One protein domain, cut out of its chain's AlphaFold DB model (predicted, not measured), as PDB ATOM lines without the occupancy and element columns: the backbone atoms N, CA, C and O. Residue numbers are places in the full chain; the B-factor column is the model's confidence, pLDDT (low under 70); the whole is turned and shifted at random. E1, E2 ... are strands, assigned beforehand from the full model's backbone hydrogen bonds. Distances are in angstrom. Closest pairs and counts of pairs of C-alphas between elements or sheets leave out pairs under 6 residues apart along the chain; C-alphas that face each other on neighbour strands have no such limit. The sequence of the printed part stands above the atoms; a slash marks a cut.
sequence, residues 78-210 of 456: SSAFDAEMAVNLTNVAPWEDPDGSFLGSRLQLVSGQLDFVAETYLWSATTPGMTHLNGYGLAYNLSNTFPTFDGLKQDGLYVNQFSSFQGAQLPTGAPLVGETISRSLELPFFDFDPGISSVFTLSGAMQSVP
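This is residues 78 to 210 of the 456 residues of a protein of Myxococcus hansupus (UniProt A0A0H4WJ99). One seven-stranded sheet folds round into a flattened, nearly closed barrel, with E6 E5 E2 E3 facing E1 E7 and E4 as the hinge; the far end of the long hairpin E5 and E6, residues 166 to 177, sticks out as an arm. The barrel's edges, E6 and E7, come near each other, and a short pairing of residues 207 to 208 with residues 183 to 184 of E6 helps close the gap. The printed part has 133 residues, with no named helix and seven named strands, E1 to E7 along the chain; the sheet is mixed, in the order E6 E5 E2 E3 E4 E1 E7. The class is all strand, though under half of the residues, 63 of 133, are in named elements. The whole is compact, with a radius of gyration of the C-alphas of 15.8 A, yet elongated, spanning 52 by 28 by 26 A.

Start with the longest strands: E5 is residues 157 to 169, 35.9 A, and E6 is residues 175 to 187, 35.0 A. Find C-alpha 169 at (-5.015, -12.697, -20.378), where E5 ends. E2 is residues 106 to 110, E3 residues 117 to 122, and E4 residues 132 to 141, 23.7 A. E1, residues 82 to 90, begins at C-alpha 82, (-38.942, 5.494, -26.418), and is 23.8 A long. E7, residues 199 to 205, ends at C-alpha 205, (-28.979, 6.182, -4.442).

In the hairpin E5 and E6, antiparallel at 162 degrees, look at N 159 and O 185, 2.8 A. E5 and E2 are antiparallel, with N 160 and O 108 at 2.8 A. E2, E3 and E4 form a meander, each strand the antiparallel neighbour of the one before; look at N 109 and O 118, 2.9 A, then N 121 and O 138, 2.8 A. E1 E2 E3 E4 and E2 E3 E4 E5 are each a Greek key, a meander of three with its first and fourth strands antiparallel neighbours. E4 and E1 are antiparallel, with N 87 and O 135 at 2.8 A; E4 bends by 84 degrees at residue 135 and E1 by 51 degrees at residue 86. E1 and E7 are parallel at 22 degrees, with N 88 and O 202 at 2.8 A. The closest C-alphas of E6 and E7, Leu 185 and Ala 205, are 6.8 A apart. E3 and E7 are apart.

The two C-alphas farthest apart, Pro 171 and Ile 196, are 53.7 A from each other. The printed part has no cut. The links E1 to E2, E4 to E5 and E6 to E7 are long. Mean pLDDT of the printed part is 93.1; look for values under 70 at residues 99 to 102.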
ATOM      1  N   SER A  78     -48.085   1.576 -25.357       90.19
ATOM      2  CA  SER A  78     -48.217   2.720 -26.249       90.19
ATOM      3  C   SER A  78     -47.593   2.430 -27.615       90.19
ATOM      4  O   SER A  78     -46.824   1.482 -27.788       90.19
ATOM      5  N   SER A  79     -47.908   3.275 -28.597       86.44
ATOM      6  CA  SER A  79     -47.227   3.273 -29.896       86.44
ATOM      7  C   SER A  79     -45.840   3.923 -29.854       86.44
ATOM      8  O   SER A  79     -45.147   3.906 -30.869       86.44
ATOM      9  N   ALA A  80     -45.458   4.546 -28.734       88.69
ATOM     10  CA  ALA A  80     -44.099   5.027 -28.539       88.69
ATOM     11  C   ALA A  80     -43.175   3.826 -28.311       88.69
ATOM     12  O   ALA A  80     -43.583   2.814 -27.741       88.69
ATOM     13  N   PHE A  81     -41.934   3.937 -28.768       88.31
ATOM     14  CA  PHE A  81     -40.889   2.940 -28.524       88.31
ATOM     15  C   PHE A  81     -39.784   3.487 -27.610       88.31
ATOM     16  O   PHE A  81     -38.918   2.740 -27.159       88.31
ATOM     17  N   ASP A  82     -39.833   4.783 -27.312       93.19
ATOM     18  CA  ASP A  82     -38.942   5.494 -26.418       93.19
ATOM     19  C   ASP A  82     -39.722   6.421 -25.471       93.19
ATOM     20  O   ASP A  82     -40.911   6.690 -25.654       93.19
ATOM     21  N   ALA A  83     -39.045   6.862 -24.416       95.19
ATOM     22  CA  ALA A  83     -39.525   7.886 -23.500       95.19
ATOM     23  C   ALA A  83     -38.342   8.705 -22.983       95.19
ATOM     24  O   ALA A  83     -37.251   8.174 -22.755       95.19
ATOM     25  N   GLU A  84     -38.551  10.001 -22.777       96.19
ATOM     26  CA  GLU A  84     -37.562  10.843 -22.119       96.19
ATOM     27  C   GLU A  84     -37.469  10.464 -20.637       96.19
ATOM     28  O   GLU A  84     -38.425  10.000 -20.009       96.19
ATOM     29  N   MET A  85     -36.301  10.682 -20.050       96.44
ATOM     30  CA  MET A  85     -36.072  10.429 -18.636       96.44
ATOM     31  C   MET A  85     -35.343  11.598 -17.986       96.44
ATOM     32  O   MET A  85     -34.372  12.126 -18.529       96.44
ATOM     33  N   ALA A  86     -35.798  11.983 -16.797       97.12
ATOM     34  CA  ALA A  86     -35.052  12.832 -15.882       97.12
ATOM     35  C   ALA A  86     -34.227  11.931 -14.957       97.12
ATOM     36  O   ALA A  86     -34.767  11.023 -14.328       97.12
ATOM     37  N   VAL A  87     -32.922  12.169 -14.867       97.75
ATOM     38  CA  VAL A  87     -31.978  11.328 -14.123       97.75
ATOM     39  C   VAL A  87     -31.437  12.113 -12.939       97.75
ATOM     40  O   VAL A  87     -30.913  13.206 -13.112       97.75
ATOM     41  N   ASN A  88     -31.555  11.550 -11.741       97.81
ATOM     42  CA  ASN A  88     -31.007  12.067 -10.492       97.81
ATOM     43  C   ASN A  88     -30.503  10.898  -9.629       97.81
ATOM     44  O   ASN A  88     -31.108  10.511  -8.625       97.81
ATOM     45  N   LEU A  89     -29.408  10.285 -10.068       98.44
ATOM     46  CA  LEU A  89     -28.811   9.124  -9.422       98.44
ATOM     47  C   LEU A  89     -27.572   9.538  -8.633       98.44
ATOM     48  O   LEU A  89     -26.714  10.278  -9.112       98.44
ATOM     49  N   THR A  90     -27.447   9.021  -7.419       98.62
ATOM     50  CA  THR A  90     -26.258   9.184  -6.570       98.62
ATOM     51  C   THR A  90     -25.624   7.827  -6.292       98.62
ATOM     52  O   THR A  90     -26.259   6.792  -6.493       98.62
ATOM     53  N   ASN A  91     -24.374   7.821  -5.817       98.25
ATOM     54  CA  ASN A  91     -23.629   6.593  -5.510       98.25
ATOM     55  C   ASN A  91     -23.474   5.655  -6.728       98.25
ATOM     56  O   ASN A  91     -23.411   4.430  -6.594       98.25
ATOM     57  N   VAL A  92     -23.408   6.265  -7.911       98.19
ATOM     58  CA  VAL A  92     -23.024   5.628  -9.172       98.19
ATOM     59  C   VAL A  92     -21.551   5.214  -9.029       98.19
ATOM     60  O   VAL A  92     -20.756   5.952  -8.437       98.19
ATOM     61  N   ALA A  93     -21.173   4.030  -9.511       97.88
ATOM     62  CA  ALA A  93     -19.766   3.653  -9.617       97.88
ATOM     63  C   ALA A  93     -19.035   4.677 -10.503       97.88
ATOM     64  O   ALA A  93     -19.671   5.212 -11.416       97.88
ATOM     65  N   PRO A  94     -17.741   4.964 -10.244       96.94
ATOM     66  CA  PRO A  94     -16.977   5.934 -11.024       96.94
ATOM     67  C   PRO A  94     -17.228   5.753 -12.522       96.94
ATOM     68  O   PRO A  94     -17.026   4.664 -13.054       96.94
ATOM     69  N   TRP A  95     -17.749   6.790 -13.176       95.94
ATOM     70  CA  TRP A  95     -18.158   6.674 -14.570       95.94
ATOM     71  C   TRP A  95     -16.948   6.425 -15.473       95.94
ATOM     72  O   TRP A  95     -15.956   7.147 -15.390       95.94
ATOM     73  N   GLU A  96     -17.030   5.416 -16.330       93.69
ATOM     74  CA  GLU A  96     -16.038   5.123 -17.355       93.69
ATOM     75  C   GLU A  96     -16.601   5.647 -18.673       93.69
ATOM     76  O   GLU A  96     -17.645   5.170 -19.122       93.69
ATOM     77  N   ASP A  97     -15.963   6.651 -19.275       84.12
ATOM     78  CA  ASP A  97     -16.391   7.083 -20.603       84.12
ATOM     79  C   ASP A  97     -16.072   5.973 -21.612       84.12
ATOM     80  O   ASP A  97     -14.971   5.413 -21.585       84.12
ATOM     81  N   PRO A  98     -17.009   5.647 -22.515       72.94
ATOM     82  CA  PRO A  98     -16.711   4.720 -23.584       72.94
ATOM     83  C   PRO A  98     -15.680   5.362 -24.517       72.94
ATOM     84  O   PRO A  98     -15.984   6.343 -25.194       72.94
ATOM     85  N   ASP A  99     -14.465   4.809 -24.581       59.66
ATOM     86  CA  ASP A  99     -13.365   5.255 -25.462       59.66
ATOM     87  C   ASP A  99     -13.661   4.950 -26.955       59.66
ATOM     88  O   ASP A  99     -12.886   4.311 -27.667       59.66
ATOM     89  N   GLY A 100     -14.846   5.322 -27.447       55.94
ATOM     90  CA  GLY A 100     -15.351   4.973 -28.780       55.94
ATOM     91  C   GLY A 100     -15.648   3.478 -28.980       55.94
ATOM     92  O   GLY A 100     -16.059   3.079 -30.069       55.94
ATOM     93  N   SER A 101     -15.453   2.655 -27.948       57.84
ATOM     94  CA  SER A 101     -15.871   1.254 -27.895       57.84
ATOM     95  C   SER A 101     -17.185   1.131 -27.120       57.84
ATOM     96  O   SER A 101     -17.495   1.986 -26.301       57.84
ATOM     97  N   PHE A 102     -17.957   0.064 -27.338       59.69
ATOM     98  CA  PHE A 102     -19.153  -0.234 -26.531       59.69
ATOM     99  C   PHE A 102     -18.824  -0.625 -25.072       59.69
ATOM    100  O   PHE A 102     -19.699  -1.096 -24.358       59.69
ATOM    101  N   LEU A 103     -17.567  -0.477 -24.642       78.31
ATOM    102  CA  LEU A 103     -17.095  -0.780 -23.296       78.31
ATOM    103  C   LEU A 103     -16.975   0.529 -22.515       78.31
ATOM    104  O   LEU A 103     -16.352   1.474 -22.996       78.31
ATOM    105  N   GLY A 104     -17.589   0.574 -21.339       86.56
ATOM    106  CA  GLY A 104     -17.654   1.742 -20.467       86.56
ATOM    107  C   GLY A 104     -18.898   1.694 -19.581       86.56
ATOM    108  O   GLY A 104     -19.642   0.710 -19.574       86.56
ATOM    109  N   SER A 105     -19.146   2.770 -18.839       93.81
ATOM    110  CA  SER A 105     -20.351   2.888 -18.026       93.81
ATOM    111  C   SER A 105     -21.582   3.121 -18.900       93.81
ATOM    112  O   SER A 105     -21.613   4.026 -19.733       93.81
ATOM    113  N   ARG A 106     -22.640   2.343 -18.659       94.69
ATOM    114  CA  ARG A 106     -23.975   2.550 -19.248       94.69
ATOM    115  C   ARG A 106     -25.070   2.225 -18.242       94.69
ATOM    116  O   ARG A 106     -24.821   1.490 -17.284       94.69
ATOM    117  N   LEU A 107     -26.278   2.744 -18.472       96.44
ATOM    118  CA  LEU A 107     -27.463   2.316 -17.732       96.44
ATOM    119  C   LEU A 107     -28.326   1.369 -18.577       96.44
ATOM    120  O   LEU A 107     -28.462   1.534 -19.790       96.44
ATOM    121  N   GLN A 108     -28.919   0.386 -17.910       97.38
ATOM    122  CA  GLN A 108     -29.959  -0.488 -18.440       97.38
ATOM    123  C   GLN A 108     -31.154  -0.435 -17.495       97.38
ATOM    124  O   GLN A 108     -30.987  -0.485 -16.275       97.38
ATOM    125  N   LEU A 109     -32.353  -0.335 -18.058       97.94
ATOM    126  CA  LEU A 109     -33.596  -0.335 -17.297       97.94
ATOM    127  C   LEU A 109     -34.310  -1.664 -17.524       97.94
ATOM    128  O   LEU A 109     -34.486  -2.053 -18.674       97.94
ATOM    129  N   VAL A 110     -34.722  -2.356 -16.464       97.31
ATOM    130  CA  VAL A 110     -35.373  -3.676 -16.562       97.31
ATOM    131  C   VAL A 110     -36.587  -3.731 -15.647       97.31
ATOM    132  O   VAL A 110     -36.482  -3.404 -14.465       97.31
ATOM    133  N   SER A 111     -37.733  -4.178 -16.160       95.81
ATOM    134  CA  SER A 111     -38.895  -4.514 -15.328       95.81
ATOM    135  C   SER A 111     -39.060  -6.027 -15.208       95.81
ATOM    136  O   SER A 111     -38.931  -6.760 -16.187       95.81
ATOM    137  N   GLY A 112     -39.386  -6.495 -14.002       92.12
ATOM    138  CA  GLY A 112     -39.782  -7.887 -13.775       92.12
ATOM    139  C   GLY A 112     -41.237  -8.172 -14.134       92.12
ATOM    140  O   GLY A 112     -41.587  -9.293 -14.493       92.12
ATOM    141  N   GLN A 113     -42.088  -7.154 -14.028       92.69
ATOM    142  CA  GLN A 113     -43.540  -7.272 -14.155       92.69
ATOM    143  C   GLN A 113     -44.028  -6.991 -15.577       92.69
ATOM    144  O   GLN A 113     -45.124  -7.413 -15.940       92.69
ATOM    145  N   LEU A 114     -43.229  -6.300 -16.388       93.94
ATOM    146  CA  LEU A 114     -43.587  -5.866 -17.735       93.94
ATOM    147  C   LEU A 114     -42.601  -6.422 -18.768       93.94
ATOM    148  O   LEU A 114     -41.451  -6.738 -18.449       93.94
ATOM    149  N   ASP A 115     -43.018  -6.496 -20.033       92.44
ATOM    150  CA  ASP A 115     -42.071  -6.678 -21.136       92.44
ATOM    151  C   ASP A 115     -41.304  -5.372 -21.404       92.44
ATOM    152  O   ASP A 115     -41.578  -4.637 -22.355       92.44
ATOM    153  N   PHE A 116     -40.375  -5.049 -20.505       94.75
ATOM    154  CA  PHE A 116     -39.602  -3.821 -20.561       94.75
ATOM    155  C   PHE A 116     -38.127  -4.074 -20.277       94.75
ATOM    156  O   PHE A 116     -37.741  -4.421 -19.157       94.75
ATOM    157  N   VAL A 117     -37.310  -3.833 -21.298       96.19
ATOM    158  CA  VAL A 117     -35.871  -3.655 -21.159       96.19
ATOM    159  C   VAL A 117     -35.451  -2.493 -22.044       96.19
ATOM    160  O   VAL A 117     -35.653  -2.517 -23.256       96.19
ATOM    161  N   ALA A 118     -34.868  -1.464 -21.444       95.88
ATOM    162  CA  ALA A 118     -34.456  -0.284 -22.180       95.88
ATOM    163  C   ALA A 118     -32.961  -0.020 -22.066       95.88
ATOM    164  O   ALA A 118     -32.371  -0.093 -20.982       95.88
ATOM    165  N   GLU A 119     -32.376   0.347 -23.201       92.81
ATOM    166  CA  GLU A 119     -31.095   1.037 -23.235       92.81
ATOM    167  C   GLU A 119     -31.315   2.527 -23.008       92.81
ATOM    168  O   GLU A 119     -32.334   3.097 -23.409       92.81
ATOM    169  N   THR A 120     -30.348   3.165 -22.358       94.44
ATOM    170  CA  THR A 120     -30.418   4.593 -22.070       94.44
ATOM    171  C   THR A 120     -29.411   5.389 -22.880       94.44
ATOM    172  O   THR A 120     -28.247   5.002 -22.975       94.44
ATOM    173  N   TYR A 121     -29.820   6.564 -23.339       93.62
ATOM    174  CA  TYR A 121     -28.944   7.568 -23.922       93.62
ATOM    175  C   TYR A 121     -29.005   8.850 -23.091       93.62
ATOM    176  O   TYR A 121     -30.032   9.525 -23.056       93.62
ATOM    177  N   LEU A 122     -27.919   9.185 -22.393       93.44
ATOM    178  CA  LEU A 122     -27.825  10.403 -21.586       93.44
ATOM    179  C   LEU A 122     -27.463  11.595 -22.482       93.44
ATOM    180  O   LEU A 122     -26.495  11.537 -23.234       93.44
ATOM    181  N   TRP A 123     -28.229  12.685 -22.405       93.00
ATOM    182  CA  TRP A 123     -27.932  13.924 -23.142       93.00
ATOM    183  C   TRP A 123     -26.961  14.828 -22.399       93.00
ATOM    184  O   TRP A 123     -26.242  15.627 -22.999       93.00
ATOM    185  N   SER A 124     -26.978  14.737 -21.075       86.31
ATOM    186  CA  SER A 124     -26.059  15.474 -20.225       86.31
ATOM    187  C   SER A 124     -24.658  14.887 -20.344       86.31
ATOM    188  O   SER A 124     -24.487  13.671 -20.357       86.31
ATOM    189  N   ALA A 125     -23.658  15.767 -20.421       80.81
ATOM    190  CA  ALA A 125     -22.266  15.349 -20.460       80.81
ATOM    191  C   ALA A 125     -21.922  14.544 -19.201       80.81
ATOM    192  O   ALA A 125     -22.119  15.008 -18.076       80.81
ATOM    193  N   THR A 126     -21.396  13.347 -19.419       88.94
ATOM    194  CA  THR A 126     -20.762  12.520 -18.400       88.94
ATOM    195  C   THR A 126     -19.284  12.892 -18.312       88.94
ATOM    196  O   THR A 126     -18.694  13.321 -19.303       88.94
ATOM    197  N   THR A 127     -18.683  12.800 -17.126       91.44
ATOM    198  CA  THR A 127     -17.234  12.981 -16.967       91.44
ATOM    199  C   THR A 127     -16.615  11.750 -16.316       91.44
ATOM    200  O   THR A 127     -17.213  11.195 -15.385       91.44
ATOM    201  N   PRO A 128     -15.413  11.318 -16.748       93.44
ATOM    202  CA  PRO A 128     -14.756  10.167 -16.153       93.44
ATOM    203  C   PRO A 128     -14.592  10.340 -14.642       93.44
ATOM    204  O   PRO A 128     -14.146  11.383 -14.160       93.44
ATOM    205  N   GLY A 129     -14.955   9.308 -13.888       95.56
ATOM    206  CA  GLY A 129     -14.840   9.270 -12.435       95.56
ATOM    207  C   GLY A 129     -15.986   9.926 -11.660       95.56
ATOM    208  O   GLY A 129     -15.975   9.850 -10.429       95.56
ATOM    209  N   MET A 130     -16.985  10.534 -12.313       96.44
ATOM    210  CA  MET A 130     -18.153  11.045 -11.585       96.44
ATOM    211  C   MET A 130     -18.926   9.900 -10.912       96.44
ATOM    212  O   MET A 130     -19.027   8.795 -11.439       96.44
ATOM    213  N   THR A 131     -19.488  10.182  -9.738       97.69
ATOM    214  CA  THR A 131     -20.227   9.211  -8.905       97.69
ATOM    215  C   THR A 131     -21.688   9.613  -8.675       97.69
ATOM    216  O   THR A 131     -22.375   9.112  -7.780       97.69
ATOM    217  N   HIS A 132     -22.172  10.551  -9.485       97.12
ATOM    218  CA  HIS A 132     -23.552  11.012  -9.523       97.12
ATOM    219  C   HIS A 132     -23.928  11.362 -10.964       97.12
ATOM    220  O   HIS A 132     -23.075  11.772 -11.747       97.12
ATOM    221  N   LEU A 133     -25.206  11.211 -11.292       96.88
ATOM    222  CA  LEU A 133     -25.803  11.569 -12.570       96.88
ATOM    223  C   LEU A 133     -26.974  12.501 -12.301       96.88
ATOM    224  O   LEU A 133     -27.915  12.120 -11.609       96.88
ATOM    225  N   ASN A 134     -26.924  13.708 -12.853       96.56
ATOM    226  CA  ASN A 134     -28.029  14.654 -12.797       96.56
ATOM    227  C   ASN A 134     -28.242  15.251 -14.186       96.56
ATOM    228  O   ASN A 134     -27.327  15.873 -14.728       96.56
ATOM    229  N   GLY A 135     -29.414  15.039 -14.777       95.69
ATOM    230  CA  GLY A 135     -29.657  15.461 -16.147       95.69
ATOM    231  C   GLY A 135     -30.882  14.842 -16.793       95.69
ATOM    232  O   GLY A 135     -31.824  14.428 -16.124       95.69
ATOM    233  N   TYR A 136     -30.844  14.788 -18.119       96.31
ATOM    234  CA  TYR A 136     -31.895  14.203 -18.942       96.31
ATOM    235  C   TYR A 136     -31.308  13.198 -19.927       96.31
ATOM    236  O   TYR A 136     -30.118  13.241 -20.262       96.31
ATOM    237  N   GLY A 137     -32.158  12.309 -20.412       95.94
ATOM    238  CA  GLY A 137     -31.822  11.376 -21.468       95.94
ATOM    239  C   GLY A 137     -33.059  10.749 -22.082       95.94
ATOM    240  O   GLY A 137     -34.183  11.194 -21.858       95.94
ATOM    241  N   LEU A 138     -32.826   9.681 -22.824       95.81
ATOM    242  CA  LEU A 138     -33.837   8.880 -23.486       95.81
ATOM    243  C   LEU A 138     -33.695   7.427 -23.034       95.81
ATOM    244  O   LEU A 138     -32.577   6.926 -22.931       95.81
ATOM    245  N   ALA A 139     -34.812   6.751 -22.798       95.69
ATOM    246  CA  ALA A 139     -34.879   5.305 -22.670       95.69
ATOM    247  C   ALA A 139     -35.542   4.737 -23.927       95.69
ATOM    248  O   ALA A 139     -36.648   5.143 -24.272       95.69
ATOM    249  N   TYR A 140     -34.879   3.802 -24.601       93.44
ATOM    250  CA  TYR A 140     -35.390   3.119 -25.788       93.44
ATOM    251  C   TYR A 140     -35.706   1.666 -25.431       93.44
ATOM    252  O   TYR A 140     -34.788   0.923 -25.077       93.44
ATOM    253  N   ASN A 141     -36.981   1.253 -25.496       92.56
ATOM    254  CA  ASN A 141     -37.343  -0.140 -25.219       92.56
ATOM    255  C   ASN A 141     -36.946  -1.027 -26.402       92.56
ATOM    256  O   ASN A 141     -37.388  -0.817 -27.535       92.56
ATOM    257  N   LEU A 142     -36.178  -2.076 -26.125       90.38
ATOM    258  CA  LEU A 142     -35.687  -3.003 -27.141       90.38
ATOM    259  C   LEU A 142     -36.811  -3.857 -27.758       90.38
ATOM    260  O   LEU A 142     -36.655  -4.356 -28.874       90.38
ATOM    261  N   SER A 143     -37.972  -3.954 -27.099       85.38
ATOM    262  CA  SER A 143     -39.186  -4.571 -27.663       85.38
ATOM    263  C   SER A 143     -39.941  -3.677 -28.670       85.38
ATOM    264  O   SER A 143     -40.959  -4.104 -29.210       85.38
ATOM    265  N   ASN A 144     -39.464  -2.458 -28.974       86.69
ATOM    266  CA  ASN A 144     -40.097  -1.479 -29.886       86.69
ATOM    267  C   ASN A 144     -41.515  -1.009 -29.497       86.69
ATOM    268  O   ASN A 144     -42.226  -0.424 -30.314       86.69
ATOM    269  N   THR A 145     -41.933  -1.238 -28.260       88.94
ATOM    270  CA  THR A 145     -43.192  -0.741 -27.695       88.94
ATOM    271  C   THR A 145     -42.935  -0.303 -26.267       88.94
ATOM    272  O   THR A 145     -42.207  -0.975 -25.554       88.94
ATOM    273  N   PHE A 146     -43.496   0.808 -25.804       93.25
ATOM    274  CA  PHE A 146     -43.269   1.279 -24.436       93.25
ATOM    275  C   PHE A 146     -44.500   0.978 -23.569       93.25
ATOM    276  O   PHE A 146     -45.592   1.453 -23.912       93.25
ATOM    277  N   PRO A 147     -44.379   0.179 -22.488       95.19
ATOM    278  CA  PRO A 147     -45.508  -0.160 -21.635       95.19
ATOM    279  C   PRO A 147     -45.872   0.987 -20.688       95.19
ATOM    280  O   PRO A 147     -45.023   1.779 -20.281       95.19
ATOM    281  N   THR A 148     -47.144   1.036 -20.307       95.56
ATOM    282  CA  THR A 148     -47.629   1.855 -19.196       95.56
ATOM    283  C   THR A 148     -47.310   1.147 -17.877       95.56
ATOM    284  O   THR A 148     -47.674  -0.017 -17.704       95.56
ATOM    285  N   PHE A 149     -46.658   1.854 -16.957       96.69
ATOM    286  CA  PHE A 149     -46.423   1.409 -15.584       96.69
ATOM    287  C   PHE A 149     -47.614   1.806 -14.709       96.69
ATOM    288  O   PHE A 149     -48.083   2.945 -14.776       96.69
ATOM    289  N   ASP A 150     -48.091   0.862 -13.905       96.75
ATOM    290  CA  ASP A 150     -49.168   1.012 -12.932       96.75
ATOM    291  C   ASP A 150     -48.647   0.615 -11.541       96.75
ATOM    292  O   ASP A 150     -48.419  -0.561 -11.224       96.75
ATOM    293  N   GLY A 151     -48.463   1.619 -10.685       96.19
ATOM    294  CA  GLY A 151     -47.915   1.451  -9.346       96.19
ATOM    295  C   GLY A 151     -48.825   0.626  -8.433       96.19
ATOM    296  O   GLY A 151     -48.334  -0.084  -7.550       96.19
ATOM    297  N   LEU A 152     -50.145   0.638  -8.667       96.88
ATOM    298  CA  LEU A 152     -51.102  -0.188  -7.918       96.88
ATOM    299  C   LEU A 152     -50.998  -1.669  -8.293       96.88
ATOM    300  O   LEU A 152     -51.334  -2.533  -7.479       96.88
ATOM    301  N   LYS A 153     -50.494  -1.969  -9.494       96.00
ATOM    302  CA  LYS A 153     -50.184  -3.330  -9.956       96.00
ATOM    303  C   LYS A 153     -48.751  -3.761  -9.658       96.00
ATOM    304  O   LYS A 153     -48.354  -4.849 -10.068       96.00
ATOM    305  N   GLN A 154     -48.029  -2.961  -8.869       95.88
ATOM    306  CA  GLN A 154     -46.657  -3.223  -8.437       95.88
ATOM    307  C   GLN A 154     -45.655  -3.250  -9.596       95.88
ATOM    308  O   GLN A 154     -44.692  -4.019  -9.573       95.88
ATOM    309  N   ASP A 155     -45.871  -2.419 -10.616       96.31
ATOM    310  CA  ASP A 155     -44.906  -2.291 -11.701       96.31
ATOM    311  C   ASP A 155     -43.655  -1.564 -11.193       96.31
ATOM    312  O   ASP A 155     -43.687  -0.383 -10.843       96.31
ATOM    313  N   GLY A 156     -42.556  -2.315 -11.107       94.50
ATOM    314  CA  GLY A 156     -41.256  -1.837 -10.651       94.50
ATOM    315  C   GLY A 156     -40.241  -1.746 -11.783       94.50
ATOM    316  O   GLY A 156     -40.441  -2.267 -12.888       94.50
ATOM    317  N   LEU A 157     -39.121  -1.089 -11.482       96.88
ATOM    318  CA  LEU A 157     -38.016  -0.913 -12.415       96.88
ATOM    319  C   LEU A 157     -36.669  -1.020 -11.699       96.88
ATOM    320  O   LEU A 157     -36.413  -0.302 -10.734       96.88
ATOM    321  N   TYR A 158     -35.790  -1.870 -12.221       98.25
ATOM    322  CA  TYR A 158     -34.371  -1.879 -11.893       98.25
ATOM    323  C   TYR A 158     -33.631  -0.919 -12.821       98.25
ATOM    324  O   TYR A 158     -33.773  -0.986 -14.042       98.25
ATOM    325  N   VAL A 159     -32.823  -0.041 -12.236       98.50
ATOM    326  CA  VAL A 159     -31.870   0.828 -12.924       98.50
ATOM    327  C   VAL A 159     -30.483   0.268 -12.660       98.50
ATOM    328  O   VAL A 159     -29.948   0.411 -11.562       98.50
ATOM    329  N   ASN A 160     -29.900  -0.384 -13.656       98.56
ATOM    330  CA  ASN A 160     -28.617  -1.063 -13.537       98.56
ATOM    331  C   ASN A 160     -27.524  -0.230 -14.188       98.56
ATOM    332  O   ASN A 160     -27.652   0.142 -15.350       98.56
ATOM    333  N   GLN A 161     -26.441   0.028 -13.464       97.94
ATOM    334  CA  GLN A 161     -25.208   0.540 -14.040       97.94
ATOM    335  C   GLN A 161     -24.292  -0.631 -14.369       97.94
ATOM    336  O   GLN A 161     -23.926  -1.405 -13.481       97.94
ATOM    337  N   PHE A 162     -23.867  -0.700 -15.624       97.31
ATOM    338  CA  PHE A 162     -22.770  -1.557 -16.047       97.31
ATOM    339  C   PHE A 162     -21.436  -0.838 -15.861       97.31
ATOM    340  O   PHE A 162     -21.351   0.380 -16.029       97.31
ATOM    341  N   SER A 163     -20.403  -1.597 -15.521       95.81
ATOM    342  CA  SER A 163     -19.008  -1.157 -15.554       95.81
ATOM    343  C   SER A 163     -18.164  -2.209 -16.253       95.81
ATOM    344  O   SER A 163     -18.526  -3.393 -16.274       95.81
ATOM    345  N   SER A 164     -17.034  -1.784 -16.810       94.94
ATOM    346  CA  SER A 164     -16.126  -2.702 -17.479       94.94
ATOM    347  C   SER A 164     -15.438  -3.613 -16.461       94.94
ATOM    348  O   SER A 164     -15.119  -3.202 -15.344       94.94
ATOM    349  N   PHE A 165     -15.147  -4.848 -16.854       94.19
ATOM    350  CA  PHE A 165     -14.239  -5.725 -16.119       94.19
ATOM    351  C   PHE A 165     -13.085  -6.164 -17.016       94.19
ATOM    352  O   PHE A 165     -13.210  -6.217 -18.240       94.19
ATOM    353  N   GLN A 166     -11.958  -6.505 -16.391       92.81
ATOM    354  CA  GLN A 166     -10.821  -7.138 -17.054       92.81
ATOM    355  C   GLN A 166     -10.587  -8.512 -16.424       92.81
ATOM    356  O   GLN A 166     -10.351  -8.609 -15.220       92.81
ATOM    357  N   GLY A 167     -10.712  -9.562 -17.232       89.19
ATOM    358  CA  GLY A 167     -10.486 -10.954 -16.844       89.19
ATOM    359  C   GLY A 167      -9.057 -11.420 -17.132       89.19
ATOM    360  O   GLY A 167      -8.123 -10.616 -17.222       89.19
ATOM    361  N   ALA A 168      -8.878 -12.734 -17.295       90.19
ATOM    362  CA  ALA A 168      -7.574 -13.308 -17.599       90.19
ATOM    363  C   ALA A 168      -7.006 -12.819 -18.947       90.19
ATOM    364  O   ALA A 168      -7.720 -12.367 -19.847       90.19
ATOM    365  N   GLN A 169      -5.684 -12.933 -19.100       94.94
ATOM    366  CA  GLN A 169      -5.015 -12.697 -20.378       94.94
ATOM    367  C   GLN A 169      -5.437 -13.762 -21.393       94.94
ATOM    368  O   GLN A 169      -5.274 -14.960 -21.159       94.94
ATOM    369  N   LEU A 170      -5.952 -13.319 -22.537       95.44
ATOM    370  CA  LEU A 170      -6.268 -14.190 -23.657       95.44
ATOM    371  C   LEU A 170      -4.970 -14.724 -24.284       95.44
ATOM    372  O   LEU A 170      -3.924 -14.076 -24.195       95.44
ATOM    373  N   PRO A 171      -5.020 -15.842 -25.030       93.75
ATOM    374  CA  PRO A 171      -3.862 -16.341 -25.781       93.75
ATOM    375  C   PRO A 171      -3.276 -15.338 -26.788       93.75
ATOM    376  O   PRO A 171      -2.138 -15.486 -27.222       93.75
ATOM    377  N   THR A 172      -4.039 -14.306 -27.156       90.06
ATOM    378  CA  THR A 172      -3.587 -13.187 -27.993       90.06
ATOM    379  C   THR A 172      -2.711 -12.171 -27.246       90.06
ATOM    380  O   THR A 172      -2.157 -11.280 -27.883       90.06
ATOM    381  N   GLY A 173      -2.590 -12.275 -25.917       91.94
ATOM    382  CA  GLY A 173      -1.889 -11.318 -25.055       91.94
ATOM    383  C   GLY A 173      -2.685 -10.050 -24.726       91.94
ATOM    384  O   GLY A 173      -2.131  -9.126 -24.136       91.94
ATOM    385  N   ALA A 174      -3.956  -9.981 -25.131       91.12
ATOM    386  CA  ALA A 174      -4.890  -8.948 -24.688       91.12
ATOM    387  C   ALA A 174      -5.686  -9.450 -23.470       91.12
ATOM    388  O   ALA A 174      -5.981 -10.645 -23.405       91.12
ATOM    389  N   PRO A 175      -6.086  -8.580 -22.526       92.44
ATOM    390  CA  PRO A 175      -6.995  -8.986 -21.462       92.44
ATOM    391  C   PRO A 175      -8.368  -9.355 -22.037       92.44
ATOM    392  O   PRO A 175      -8.816  -8.764 -23.023       92.44
ATOM    393  N   LEU A 176      -9.055 -10.304 -21.404       94.81
ATOM    394  CA  LEU A 176     -10.495 -10.455 -21.579       94.81
ATOM    395  C   LEU A 176     -11.171  -9.185 -21.061       94.81
ATOM    396  O   LEU A 176     -10.929  -8.796 -19.921       94.81
ATOM    397  N   VAL A 177     -12.014  -8.552 -21.872       94.31
ATOM    398  CA  VAL A 177     -12.765  -7.363 -21.463       94.31
ATOM    399  C   VAL A 177     -14.244  -7.589 -21.720       94.31
ATOM    400  O   VAL A 177     -14.637  -8.112 -22.765       94.31
ATOM    401  N   GLY A 178     -15.057  -7.182 -20.760       95.56
ATOM    402  CA  GLY A 178     -16.504  -7.199 -20.859       95.56
ATOM    403  C   GLY A 178     -17.110  -6.203 -19.893       95.56
ATOM    404  O   GLY A 178     -16.419  -5.341 -19.357       95.56
ATOM    405  N   GLU A 179     -18.400  -6.351 -19.657       96.31
ATOM    406  CA  GLU A 179     -19.173  -5.514 -18.758       96.31
ATOM    407  C   GLU A 179     -20.050  -6.371 -17.845       96.31
ATOM    408  O   GLU A 179     -20.500  -7.463 -18.209       96.31
ATOM    409  N   THR A 180     -20.291  -5.869 -16.641       98.06
ATOM    410  CA  THR A 180     -21.233  -6.459 -15.691       98.06
ATOM    411  C   THR A 180     -21.877  -5.372 -14.844       98.06
ATOM    412  O   THR A 180     -21.353  -4.259 -14.747       98.06
ATOM    413  N   ILE A 181     -23.018  -5.677 -14.227       98.44
ATOM    414  CA  ILE A 181     -23.687  -4.750 -13.318       98.44
ATOM    415  C   ILE A 181     -22.781  -4.499 -12.109       98.44
ATOM    416  O   ILE A 181     -22.415  -5.420 -11.385       98.44
ATOM    417  N   SER A 182     -22.427  -3.242 -11.865       98.12
ATOM    418  CA  SER A 182     -21.620  -2.833 -10.710       98.12
ATOM    419  C   SER A 182     -22.468  -2.173  -9.626       98.12
ATOM    420  O   SER A 182     -22.184  -2.306  -8.430       98.12
ATOM    421  N   ARG A 183     -23.532  -1.475 -10.036       98.62
ATOM    422  CA  ARG A 183     -24.509  -0.833  -9.158       98.62
ATOM    423  C   ARG A 183     -25.919  -1.030  -9.686       98.62
ATOM    424  O   ARG A 183     -26.131  -1.064 -10.893       98.62
ATOM    425  N   SER A 184     -26.892  -1.087  -8.788       98.75
ATOM    426  CA  SER A 184     -28.306  -1.118  -9.161       98.75
ATOM    427  C   SER A 184     -29.155  -0.296  -8.200       98.75
ATOM    428  O   SER A 184     -28.784  -0.074  -7.045       98.75
ATOM    429  N   LEU A 185     -30.287   0.186  -8.691       98.56
ATOM    430  CA  LEU A 185     -31.343   0.821  -7.919       98.56
ATOM    431  C   LEU A 185     -32.671   0.186  -8.328       98.56
ATOM    432  O   LEU A 185     -33.069   0.291  -9.482       98.56
ATOM    433  N   GLU A 186     -33.373  -0.422  -7.380       98.06
ATOM    434  CA  GLU A 186     -34.778  -0.782  -7.553       98.06
ATOM    435  C   GLU A 186     -35.636   0.436  -7.195       98.06
ATOM    436  O   GLU A 186     -35.594   0.932  -6.065       98.06
ATOM    437  N   LEU A 187     -36.370   0.966  -8.172       97.38
ATOM    438  CA  LEU A 187     -37.300   2.063  -7.936       97.38
ATOM    439  C   LEU A 187     -38.555   1.551  -7.216       97.38
ATOM    440  O   LEU A 187     -39.025   0.450  -7.514       97.38
ATOM    441  N   PRO A 188     -39.152   2.354  -6.314       95.12
ATOM    442  CA  PRO A 188     -40.501   2.094  -5.826       95.12
ATOM    443  C   PRO A 188     -41.489   1.979  -6.990       95.12
ATOM    444  O   PRO A 188     -41.288   2.612  -8.025       95.12
ATOM    445  N   PHE A 189     -42.579   1.234  -6.797       96.62
ATOM    446  CA  PHE A 189     -43.650   1.150  -7.792       96.62
ATOM    447  C   PHE A 189     -44.183   2.542  -8.140       96.62
ATOM    448  O   PHE A 189     -44.382   3.375  -7.250       96.62
ATOM    449  N   PHE A 190     -44.406   2.794  -9.426       96.44
ATOM    450  CA  PHE A 190     -44.772   4.115  -9.926       96.44
ATOM    451  C   PHE A 190     -45.729   4.022 -11.107       96.44
ATOM    452  O   PHE A 190     -45.781   3.012 -11.803       96.44
ATOM    453  N   ASP A 191     -46.464   5.109 -11.332       96.12
ATOM    454  CA  ASP A 191     -47.307   5.268 -12.510       96.12
ATOM    455  C   ASP A 191     -46.534   6.007 -13.602       96.12
ATOM    456  O   ASP A 191     -45.937   7.062 -13.359       96.12
ATOM    457  N   PHE A 192     -46.572   5.482 -14.822       96.25
ATOM    458  CA  PHE A 192     -46.058   6.177 -15.994       96.25
ATOM    459  C   PHE A 192     -46.807   5.742 -17.245       96.25
ATOM    460  O   PHE A 192     -46.785   4.571 -17.611       96.25
ATOM    461  N   ASP A 193     -47.430   6.699 -17.927       94.38
ATOM    462  CA  ASP A 193     -48.055   6.480 -19.226       94.38
ATOM    463  C   ASP A 193     -47.318   7.305 -20.293       94.38
ATOM    464  O   ASP A 193     -47.481   8.532 -20.308       94.38
ATOM    465  N   PRO A 194     -46.550   6.666 -21.197       90.44
ATOM    466  CA  PRO A 194     -45.855   7.363 -22.282       90.44
ATOM    467  C   PRO A 194     -46.804   8.088 -23.257       90.44
ATOM    468  O   PRO A 194     -46.372   8.964 -24.003       90.44
ATOM    469  N   GLY A 195     -48.104   7.762 -23.262       86.94
ATOM    470  CA  GLY A 195     -49.124   8.478 -24.034       86.94
ATOM    471  C   GLY A 195     -49.605   9.788 -23.394       86.94
ATOM    472  O   GLY A 195     -50.211  10.611 -24.081       86.94
ATOM    473  N   ILE A 196     -49.342   9.992 -22.099       87.19
ATOM    474  CA  ILE A 196     -49.769  11.178 -21.334       87.19
ATOM    475  C   ILE A 196     -48.562  12.028 -20.924       87.19
ATOM    476  O   ILE A 196     -48.609  13.254 -21.036       87.19
ATOM    477  N   SER A 197     -47.489  11.393 -20.450       86.25
ATOM    478  CA  SER A 197     -46.234  12.039 -20.067       86.25
ATOM    479  C   SER A 197     -45.105  11.538 -20.953       86.25
ATOM    480  O   SER A 197     -44.919  10.336 -21.092       86.25
ATOM    481  N   SER A 198     -44.298  12.447 -21.492       81.00
ATOM    482  CA  SER A 198     -43.096  12.068 -22.240       81.00
ATOM    483  C   SER A 198     -41.897  11.774 -21.339       81.00
ATOM    484  O   SER A 198     -40.931  11.203 -21.830       81.00
ATOM    485  N   VAL A 199     -41.947  12.152 -20.052       93.00
ATOM    486  CA  VAL A 199     -40.807  12.071 -19.124       93.00
ATOM    487  C   VAL A 199     -41.149  11.221 -17.899       93.00
ATOM    488  O   VAL A 199     -42.160  11.473 -17.236       93.00
ATOM    489  N   PHE A 200     -40.278  10.273 -17.543       94.00
ATOM    490  CA  PHE A 200     -40.284   9.599 -16.236       94.00
ATOM    491  C   PHE A 200     -38.997   9.888 -15.450       94.00
ATOM    492  O   PHE A 200     -37.988  10.306 -16.011       94.00
ATOM    493  N   THR A 201     -39.034   9.735 -14.124       95.38
ATOM    494  CA  THR A 201     -37.918  10.135 -13.248       95.38
ATOM    495  C   THR A 201     -37.174   8.922 -12.700       95.38
ATOM    496  O   THR A 201     -37.749   8.102 -11.990       95.38
ATOM    497  N   LEU A 202     -35.869   8.863 -12.957       97.19
ATOM    498  CA  LEU A 202     -34.926   7.937 -12.341       97.19
ATOM    499  C   LEU A 202     -34.221   8.648 -11.184       97.19
ATOM    500  O   LEU A 202     -33.267   9.389 -11.409       97.19
ATOM    501  N   SER A 203     -34.683   8.460  -9.946       97.81
ATOM    502  CA  SER A 203     -34.116   9.165  -8.789       97.81
ATOM    503  C   SER A 203     -33.842   8.236  -7.616       97.81
ATOM    504  O   SER A 203     -34.735   7.527  -7.161       97.81
ATOM    505  N   GLY A 204     -32.624   8.287  -7.076       98.06
ATOM    506  CA  GLY A 204     -32.247   7.502  -5.900       98.06
ATOM    507  C   GLY A 204     -30.741   7.316  -5.728       98.06
ATOM    508  O   GLY A 204     -29.929   7.829  -6.497       98.06
ATOM    509  N   ALA A 205     -30.362   6.584  -4.683       98.50
ATOM    510  CA  ALA A 205     -28.979   6.182  -4.442       98.50
ATOM    511  C   ALA A 205     -28.778   4.734  -4.894       98.50
ATOM    512  O   ALA A 205     -29.386   3.824  -4.328       98.50
ATOM    513  N   MET A 206     -27.913   4.519  -5.885       98.75
ATOM    514  CA  MET A 206     -27.596   3.173  -6.354       98.75
ATOM    515  C   MET A 206     -26.810   2.406  -5.287       98.75
ATOM    516  O   MET A 206     -26.023   2.981  -4.534       98.75
ATOM    517  N   GLN A 207     -27.014   1.097  -5.214       98.56
ATOM    518  CA  GLN A 207     -26.363   0.201  -4.262       98.56
ATOM    519  C   GLN A 207     -25.378  -0.716  -4.982       98.56
ATOM    520  O   GLN A 207     -25.548  -1.014  -6.163       98.56
ATOM    521  N   SER A 208     -24.339  -1.164  -4.276       97.88
ATOM    522  CA  SER A 208     -23.516  -2.284  -4.742       97.88
ATOM    523  C   SER A 208     -24.375  -3.533  -4.871       97.88
ATOM    524  O   SER A 208     -25.176  -3.818  -3.980       97.88
ATOM    525  N   VAL A 209     -24.175  -4.286  -5.945       98.31
ATOM    526  CA  VAL A 209     -24.902  -5.535  -6.176       98.31
ATOM    527  C   VAL A 209     -24.124  -6.732  -5.617       98.31
ATOM    528  O   VAL A 209     -22.888  -6.696  -5.602       98.31
ATOM    529  N   PRO A 210     -24.810  -7.788  -5.142       97.94
ATOM    530  CA  PRO A 210     -24.178  -9.073  -4.869       97.94
ATOM    531  C   PRO A 210     -23.379  -9.558  -6.080       97.94
ATOM    532  O   PRO A 210     -23.837  -9.436  -7.214       97.94
TER     533      PRO A 210